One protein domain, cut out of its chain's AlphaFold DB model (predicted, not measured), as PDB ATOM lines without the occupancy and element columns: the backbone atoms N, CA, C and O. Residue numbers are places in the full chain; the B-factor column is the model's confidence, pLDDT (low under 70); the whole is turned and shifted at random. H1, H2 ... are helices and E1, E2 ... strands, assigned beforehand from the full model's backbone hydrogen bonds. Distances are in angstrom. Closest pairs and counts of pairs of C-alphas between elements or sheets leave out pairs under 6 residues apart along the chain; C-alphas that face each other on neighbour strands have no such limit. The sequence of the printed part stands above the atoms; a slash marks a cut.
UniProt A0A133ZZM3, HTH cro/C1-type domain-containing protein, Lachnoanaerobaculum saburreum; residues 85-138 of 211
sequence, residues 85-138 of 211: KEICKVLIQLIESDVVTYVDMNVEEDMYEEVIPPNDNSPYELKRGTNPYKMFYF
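This is residues 85 to 138 of the 211 residues of the protein "HTH cro/C1-type domain-containing protein" of Lachnoanaerobaculum saburreum (UniProt A0A133ZZM3). A long, narrow hairpin of two strands, E1 and E2, makes most of the length, and one helix, H1, is joined to its open end, where E1 begins. The hairpin is a ribbon that bends sharply part way along, with a loop of residues 115 to 123 at its far end; H1 makes a V with the ribbon, and its residues 85 to 90 stick out free. The printed part has 54 residues, with one named helix and two named strands in the order H1, E1, E2; the sheet has the order E1 - E2 and is antiparallel. The class is mixed, helices and strands, with 12 residues in the helix and 28 in the strands. The whole is extended, with a radius of gyration of the C-alphas of 17.6 A, and its C-alphas span 53 by 24 by 10 A, a rod in outline.

The sheet is made of E1, residues 101 to 114, and E2, residues 124 to 137. They are antiparallel neighbours and form a hairpin, with 167 degrees between their N-to-C directions. At the open end the C-alphas of Thr 101 and Tyr 137 face each other at 5.4 A, and N 101 is 2.8 A from O 137, within hydrogen-bond range. Farther along, the C-alphas of Asn 106 and Pro 132 face each other at 4.5 A, and N 107 is within hydrogen-bond range of O 131 at 2.9 A. E1 bends by 75 degrees at residue 110, and E2 bends by 73 degrees at residue 127. The pairing is kept at the bend: the C-alphas of Asp 110 and Arg 128 face each other at 4.6 A, and N 111 and O 127 are 2.8 A apart. Near the loop, the C-alphas of Glu 114 and Tyr 124 face each other at 4.5 A, and N 113 and O 125 are within hydrogen-bond range at 3.1 A. The helix is H1, residues 85 to 96. Its closest C-alpha to E1 is that of Ile 95, 7.1 A from the C-alpha of Thr 101, and this is the one pair of C-alphas of H1 and E1 within 8 A. The centres of H1 and E1 are 21.0 A apart. H1 and E2 are apart. In the backbone of H1 every O i to N i+4 pair is within hydrogen-bond range.

E1 runs from C-alpha 101 at (111.242, 106.148, 80.893) to C-alpha 114 at (83.162, 91.826, 93.800), 34.1 A from first to last C-alpha. E2 runs from C-alpha 124 to C-alpha 137 at (107.234, 109.577, 79.954), also 34.1 A. Each strand has 14 residues. H1 has 12 residues and begins with C-alpha 85 at (99.613, 91.427, 72.904); its first and last C-alphas, those of Lys 85 and Glu 96, are 16.1 A apart.

The two C-alphas farthest apart are those of Ser 97, just after H1, and Asn 119, in the loop between the strands, at 53.2 A. The first and last printed C-alphas, those of Lys 85 and Phe 138, are 22.4 A apart. The printed part has no cut. The link from H1 to E1, with 4 residues, is tight, and the link from E1 to E2, with 9 residues, is short; no link is long. The mean pLDDT of the printed part is 89.1, and the model's confidence is low, under 70, at residues 118 to 120.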
ATOM      1  N   LYS A  85      98.314  91.825  73.454       86.81
ATOM      2  CA  LYS A  85      99.613  91.427  72.904       86.81
ATOM      3  C   LYS A  85     100.199  92.468  71.945       86.81
ATOM      4  O   LYS A  85     101.413  92.648  71.933       86.81
ATOM      5  N   GLU A  86      99.381  93.097  71.111       85.12
ATOM      6  CA  GLU A  86      99.840  94.113  70.154       85.12
ATOM      7  C   GLU A  86     100.242  95.400  70.868       85.12
ATOM      8  O   GLU A  86     101.306  95.942  70.576       85.12
ATOM      9  N   ILE A  87      99.464  95.813  71.868       87.75
ATOM     10  CA  ILE A  87      99.776  96.971  72.712       87.75
ATOM     11  C   ILE A  87     101.100  96.745  73.455       87.75
ATOM     12  O   ILE A  87     102.016  97.561  73.352       87.75
ATOM     13  N   CYS A  88     101.254  95.597  74.126       90.94
ATOM     14  CA  CYS A  88     102.482  95.281  74.858       90.94
ATOM     15  C   CYS A  88     103.717  95.234  73.952       90.94
ATOM     16  O   CYS A  88     104.797  95.612  74.389       90.94
ATOM     17  N   LYS A  89     103.588  94.809  72.689       87.94
ATOM     18  CA  LYS A  89     104.718  94.823  71.747       87.94
ATOM     19  C   LYS A  89     105.226  96.232  71.465       87.94
ATOM     20  O   LYS A  89     106.436  96.417  71.412       87.94
ATOM     21  N   VAL A  90     104.327  97.200  71.290       88.88
ATOM     22  CA  VAL A  90     104.725  98.599  71.081       88.88
ATOM     23  C   VAL A  90     105.412  99.144  72.331       88.88
ATOM     24  O   VAL A  90     106.475  99.745  72.219       88.88
ATOM     25  N   LEU A  91     104.868  98.867  73.521       91.94
ATOM     26  CA  LEU A  91     105.488  99.283  74.783       91.94
ATOM     27  C   LEU A  91     106.889  98.682  74.963       91.94
ATOM     28  O   LEU A  91     107.820  99.415  75.269       91.94
ATOM     29  N   ILE A  92     107.059  97.381  74.705       91.69
ATOM     30  CA  ILE A  92     108.367  96.710  74.777       91.69
ATOM     31  C   ILE A  92     109.365  97.372  73.826       91.69
ATOM     32  O   ILE A  92     110.471  97.683  74.241       91.69
ATOM     33  N   GLN A  93     108.969  97.657  72.581       90.06
ATOM     34  CA  GLN A  93     109.852  98.322  71.618       90.06
ATOM     35  C   GLN A  93     110.284  99.718  72.076       90.06
ATOM     36  O   GLN A  93     111.435 100.098  71.870       90.06
ATOM     37  N   LEU A  94     109.385 100.488  72.694       91.88
ATOM     38  CA  LEU A  94     109.711 101.812  73.229       91.88
ATOM     39  C   LEU A  94     110.662 101.730  74.431       91.88
ATOM     40  O   LEU A  94     111.557 102.563  74.544       91.88
ATOM     41  N   ILE A  95     110.478 100.729  75.297       92.31
ATOM     42  CA  ILE A  95     111.303 100.513  76.493       92.31
ATOM     43  C   ILE A  95     112.692  99.995  76.105       92.31
ATOM     44  O   ILE A  95     113.684 100.591  76.491       92.31
ATOM     45  N   GLU A  96     112.781  98.937  75.294       90.75
ATOM     46  CA  GLU A  96     114.059  98.330  74.876       90.75
ATOM     47  C   GLU A  96     114.914  99.248  73.987       90.75
ATOM     48  O   GLU A  96     116.086  98.964  73.759       90.75
ATOM     49  N   SER A  97     114.332 100.324  73.447       89.75
ATOM     50  CA  SER A  97     115.064 101.338  72.679       89.75
ATOM     51  C   SER A  97     115.506 102.543  73.514       89.75
ATOM     52  O   SER A  97     116.013 103.506  72.936       89.75
ATOM     53  N   ASP A  98     115.291 102.515  74.835       87.00
ATOM     54  CA  ASP A  98     115.606 103.595  75.781       87.00
ATOM     55  C   ASP A  98     114.992 104.956  75.393       87.00
ATOM     56  O   ASP A  98     115.489 106.026  75.751       87.00
ATOM     57  N   VAL A  99     113.886 104.940  74.637       88.94
ATOM     58  CA  VAL A  99     113.185 106.161  74.207       88.94
ATOM     59  C   VAL A  99     112.202 106.638  75.277       88.94
ATOM     60  O   VAL A  99     111.960 107.839  75.393       88.94
ATOM     61  N   VAL A 100     111.633 105.713  76.057       93.00
ATOM     62  CA  VAL A 100     110.657 106.011  77.111       93.00
ATOM     63  C   VAL A 100     111.188 105.592  78.480       93.00
ATOM     64  O   VAL A 100     111.767 104.523  78.640       93.00
ATOM     65  N   THR A 101     110.951 106.428  79.483       92.38
ATOM     66  CA  THR A 101     111.242 106.148  80.893       92.38
ATOM     67  C   THR A 101     109.930 105.926  81.641       92.38
ATOM     68  O   THR A 101     108.856 106.259  81.134       92.38
ATOM     69  N   TYR A 102     109.984 105.354  82.842       93.19
ATOM     70  CA  TYR A 102     108.802 105.176  83.676       93.19
ATOM     71  C   TYR A 102     109.045 105.549  85.137       93.19
ATOM     72  O   TYR A 102     110.166 105.469  85.634       93.19
ATOM     73  N   VAL A 103     107.971 105.931  85.824       94.12
ATOM     74  CA  VAL A 103     107.924 106.152  87.275       94.12
ATOM     75  C   VAL A 103     106.709 105.456  87.881       94.12
ATOM     76  O   VAL A 103     105.733 105.165  87.185       94.12
ATOM     77  N   ASP A 104     106.763 105.201  89.184       96.12
ATOM     78  CA  ASP A 104     105.593 104.778  89.951       96.12
ATOM     79  C   ASP A 104     104.679 105.971  90.241       96.12
ATOM     80  O   ASP A 104     105.125 107.020  90.707       96.12
ATOM     81  N   MET A 105     103.387 105.800  89.971       96.25
ATOM     82  CA  MET A 105     102.341 106.773  90.252       96.25
ATOM     83  C   MET A 105     101.208 106.099  91.013       96.25
ATOM     84  O   MET A 105     100.664 105.092  90.575       96.25
ATOM     85  N   ASN A 106     100.819 106.702  92.128       96.25
ATOM     86  CA  ASN A 106      99.656 106.294  92.898       96.25
ATOM     87  C   ASN A 106      98.452 107.140  92.480       96.25
ATOM     88  O   ASN A 106      98.528 108.370  92.518       96.25
ATOM     89  N   VAL A 107      97.358 106.490  92.085       96.44
ATOM     90  CA  VAL A 107      96.120 107.151  91.653       96.44
ATOM     91  C   VAL A 107      95.001 106.821  92.634       96.44
ATOM     92  O   VAL A 107      94.813 105.666  93.003       96.44
ATOM     93  N   GLU A 108      94.274 107.852  93.064       96.31
ATOM     94  CA  GLU A 108      93.056 107.710  93.862       96.31
ATOM     95  C   GLU A 108      91.865 107.443  92.950       96.31
ATOM     96  O   GLU A 108      91.555 108.265  92.083       96.31
ATOM     97  N   GLU A 109      91.166 106.337  93.176       95.31
ATOM     98  CA  GLU A 109      90.033 105.948  92.345       95.31
ATOM     99  C   GLU A 109      88.932 105.219  93.118       95.31
ATOM    100  O   GLU A 109      89.113 104.705  94.227       95.31
ATOM    101  N   ASP A 110      87.756 105.231  92.502       95.62
ATOM    102  CA  ASP A 110      86.570 104.526  92.954       95.62
ATOM    103  C   ASP A 110      86.583 103.116  92.336       95.62
ATOM    104  O   ASP A 110      86.486 102.957  91.118       95.62
ATOM    105  N   MET A 111      86.712 102.087  93.172       91.69
ATOM    106  CA  MET A 111      86.767 100.678  92.783       91.69
ATOM    107  C   MET A 111      85.441  99.992  93.105       91.69
ATOM    108  O   MET A 111      84.938 100.101  94.221       91.69
ATOM    109  N   TYR A 112      84.897  99.247  92.147       91.00
ATOM    110  CA  TYR A 112      83.743  98.376  92.362       91.00
ATOM    111  C   TYR A 112      84.248  96.936  92.460       91.00
ATOM    112  O   TYR A 112      84.466  96.280  91.442       91.00
ATOM    113  N   GLU A 113      84.507  96.475  93.681       88.50
ATOM    114  CA  GLU A 113      85.075  95.147  93.945       88.50
ATOM    115  C   GLU A 113      83.952  94.124  94.156       88.50
ATOM    116  O   GLU A 113      82.927  94.434  94.768       88.50
ATOM    117  N   GLU A 114      84.128  92.912  93.624       87.88
ATOM    118  CA  GLU A 114      83.162  91.826  93.800       87.88
ATOM    119  C   GLU A 114      83.134  91.383  95.267       87.88
ATOM    120  O   GLU A 114      84.175  91.117  95.873       87.88
ATOM    121  N   VAL A 115      81.936  91.277  95.832       84.88
ATOM    122  CA  VAL A 115      81.711  90.781  97.192       84.88
ATOM    123  C   VAL A 115      80.753  89.605  97.153       84.88
ATOM    124  O   VAL A 115      79.895  89.533  96.280       84.88
ATOM    125  N   ILE A 116      80.865  88.678  98.108       78.88
ATOM    126  CA  ILE A 116      79.852  87.631  98.291       78.88
ATOM    127  C   ILE A 116      78.646  88.303  98.955       78.88
ATOM    128  O   ILE A 116      78.736  88.638 100.143       78.88
ATOM    129  N   PRO A 117      77.529  88.534  98.242       73.31
ATOM    130  CA  PRO A 117      76.445  89.292  98.820       73.31
ATOM    131  C   PRO A 117      75.678  88.380  99.795       73.31
ATOM    132  O   PRO A 117      75.348  87.240  99.458       73.31
ATOM    133  N   PRO A 118      75.380  88.839 101.023       67.19
ATOM    134  CA  PRO A 118      74.670  88.016 102.000       67.19
ATOM    135  C   PRO A 118      73.193  87.743 101.643       67.19
ATOM    136  O   PRO A 118      72.576  86.946 102.339       67.19
ATOM    137  N   ASN A 119      72.630  88.384 100.603       67.00
ATOM    138  CA  ASN A 119      71.299  88.178  99.990       67.00
ATOM    139  C   ASN A 119      71.268  88.856  98.594       67.00
ATOM    140  O   ASN A 119      72.338  89.204  98.117       67.00
ATOM    141  N   ASP A 120      70.094  89.067  97.968       61.53
ATOM    142  CA  ASP A 120      69.795  89.703  96.646       61.53
ATOM    143  C   ASP A 120      70.328  91.158  96.444       61.53
ATOM    144  O   ASP A 120      69.753  91.983  95.733       61.53
ATOM    145  N   ASN A 121      71.417  91.504  97.125       70.50
ATOM    146  CA  ASN A 121      72.176  92.739  97.034       70.50
ATOM    147  C   ASN A 121      73.085  92.757  95.798       70.50
ATOM    148  O   ASN A 121      73.379  91.733  95.183       70.50
ATOM    149  N   SER A 122      73.574  93.959  95.480       76.00
ATOM    150  CA  SER A 122      74.573  94.179  94.435       76.00
ATOM    151  C   SER A 122      75.788  93.255  94.625       76.00
ATOM    152  O   SER A 122      76.329  93.213  95.731       76.00
ATOM    153  N   PRO A 123      76.261  92.572  93.565       85.06
ATOM    154  CA  PRO A 123      77.467  91.743  93.620       85.06
ATOM    155  C   PRO A 123      78.763  92.559  93.743       85.06
ATOM    156  O   PRO A 123      79.833  91.976  93.877       85.06
ATOM    157  N   TYR A 124      78.681  93.894  93.708       88.62
ATOM    158  CA  TYR A 124      79.825  94.796  93.821       88.62
ATOM    159  C   TYR A 124      79.612  95.858  94.902       88.62
ATOM    160  O   TYR A 124      78.522  96.441  94.989       88.62
ATOM    161  N   GLU A 125      80.675  96.159  95.649       89.50
ATOM    162  CA  GLU A 125      80.748  97.259  96.615       89.50
ATOM    163  C   GLU A 125      81.711  98.351  96.142       89.50
ATOM    164  O   GLU A 125      82.801  98.076  95.641       89.50
ATOM    165  N   LEU A 126      81.293  99.610  96.312       89.81
ATOM    166  CA  LEU A 126      82.135 100.771  96.044       89.81
ATOM    167  C   LEU A 126      83.140 100.957  97.182       89.81
ATOM    168  O   LEU A 126      82.761 101.153  98.338       89.81
ATOM    169  N   LYS A 127      84.416 101.007  96.825       90.75
ATOM    170  CA  LYS A 127      85.529 101.286  97.719       90.75
ATOM    171  C   LYS A 127      86.439 102.317  97.079       90.75
ATOM    172  O   LYS A 127      86.865 102.163  95.943       90.75
ATOM    173  N   ARG A 128      86.777 103.353  97.834       92.12
ATOM    174  CA  ARG A 128      87.760 104.342  97.405       92.12
ATOM    175  C   ARG A 128      89.139 103.946  97.907       92.12
ATOM    176  O   ARG A 128      89.271 103.573  99.075       92.12
ATOM    177  N   GLY A 129      90.148 104.021  97.051       92.81
ATOM    178  CA  GLY A 129      91.504 103.664  97.442       92.81
ATOM    179  C   GLY A 129      92.574 104.115  96.463       92.81
ATOM    180  O   GLY A 129      92.291 104.575  95.357       92.81
ATOM    181  N   THR A 130      93.812 103.958  96.919       95.19
ATOM    182  CA  THR A 130      95.024 104.276  96.174       95.19
ATOM    183  C   THR A 130      95.519 103.044  95.423       95.19
ATOM    184  O   THR A 130      95.845 102.040  96.060       95.19
ATOM    185  N   ASN A 131      95.659 103.136  94.100       94.62
ATOM    186  CA  ASN A 131      96.220 102.066  93.274       94.62
ATOM    187  C   ASN A 131      97.551 102.482  92.624       94.62
ATOM    188  O   ASN A 131      97.644 103.581  92.068       94.62
ATOM    189  N   PRO A 132      98.593 101.630  92.692       95.75
ATOM    190  CA  PRO A 132      99.882 101.901  92.071       95.75
ATOM    191  C   PRO A 132      99.875 101.549  90.578       95.75
ATOM    192  O   PRO A 132      99.478 100.454  90.176       95.75
ATOM    193  N   TYR A 133     100.409 102.450  89.758       96.31
ATOM    194  CA  TYR A 133     100.567 102.303  88.315       96.31
ATOM    195  C   TYR A 133     101.968 102.698  87.859       96.31
ATOM    196  O   TYR A 133     102.656 103.493  88.497       96.31
ATOM    197  N   LYS A 134     102.371 102.184  86.694       95.69
ATOM    198  CA  LYS A 134     103.549 102.671  85.970       95.69
ATOM    199  C   LYS A 134     103.125 103.790  85.021       95.69
ATOM    200  O   LYS A 134     102.313 103.562  84.126       95.69
ATOM    201  N   MET A 135     103.687 104.979  85.201       95.06
ATOM    202  CA  MET A 135     103.535 106.093  84.269       95.06
ATOM    203  C   MET A 135     104.745 106.146  83.346       95.06
ATOM    204  O   MET A 135     105.873 106.228  83.822       95.06
ATOM    205  N   PHE A 136     104.505 106.149  82.040       94.81
ATOM    206  CA  PHE A 136     105.544 106.306  81.026       94.81
ATOM    207  C   PHE A 136     105.697 107.773  80.621       94.81
ATOM    208  O   PHE A 136     104.700 108.484  80.483       94.81
ATOM    209  N   TYR A 137     106.930 108.220  80.399       94.81
ATOM    210  CA  TYR A 137     107.234 109.577  79.954       94.81
ATOM    211  C   TYR A 137     108.488 109.617  79.074       94.81
ATOM    212  O   TYR A 137     109.398 108.802  79.216       94.81
ATOM    213  N   PHE A 138     108.555 110.596  78.171       95.81
ATOM    214  CA  PHE A 138     109.755 110.881  77.386       95.81
ATOM    215  C   PHE A 138     110.572 111.936  78.133       95.81
ATOM    216  O   PHE A 138     110.131 113.075  78.283       95.81
TER     217      PHE A 138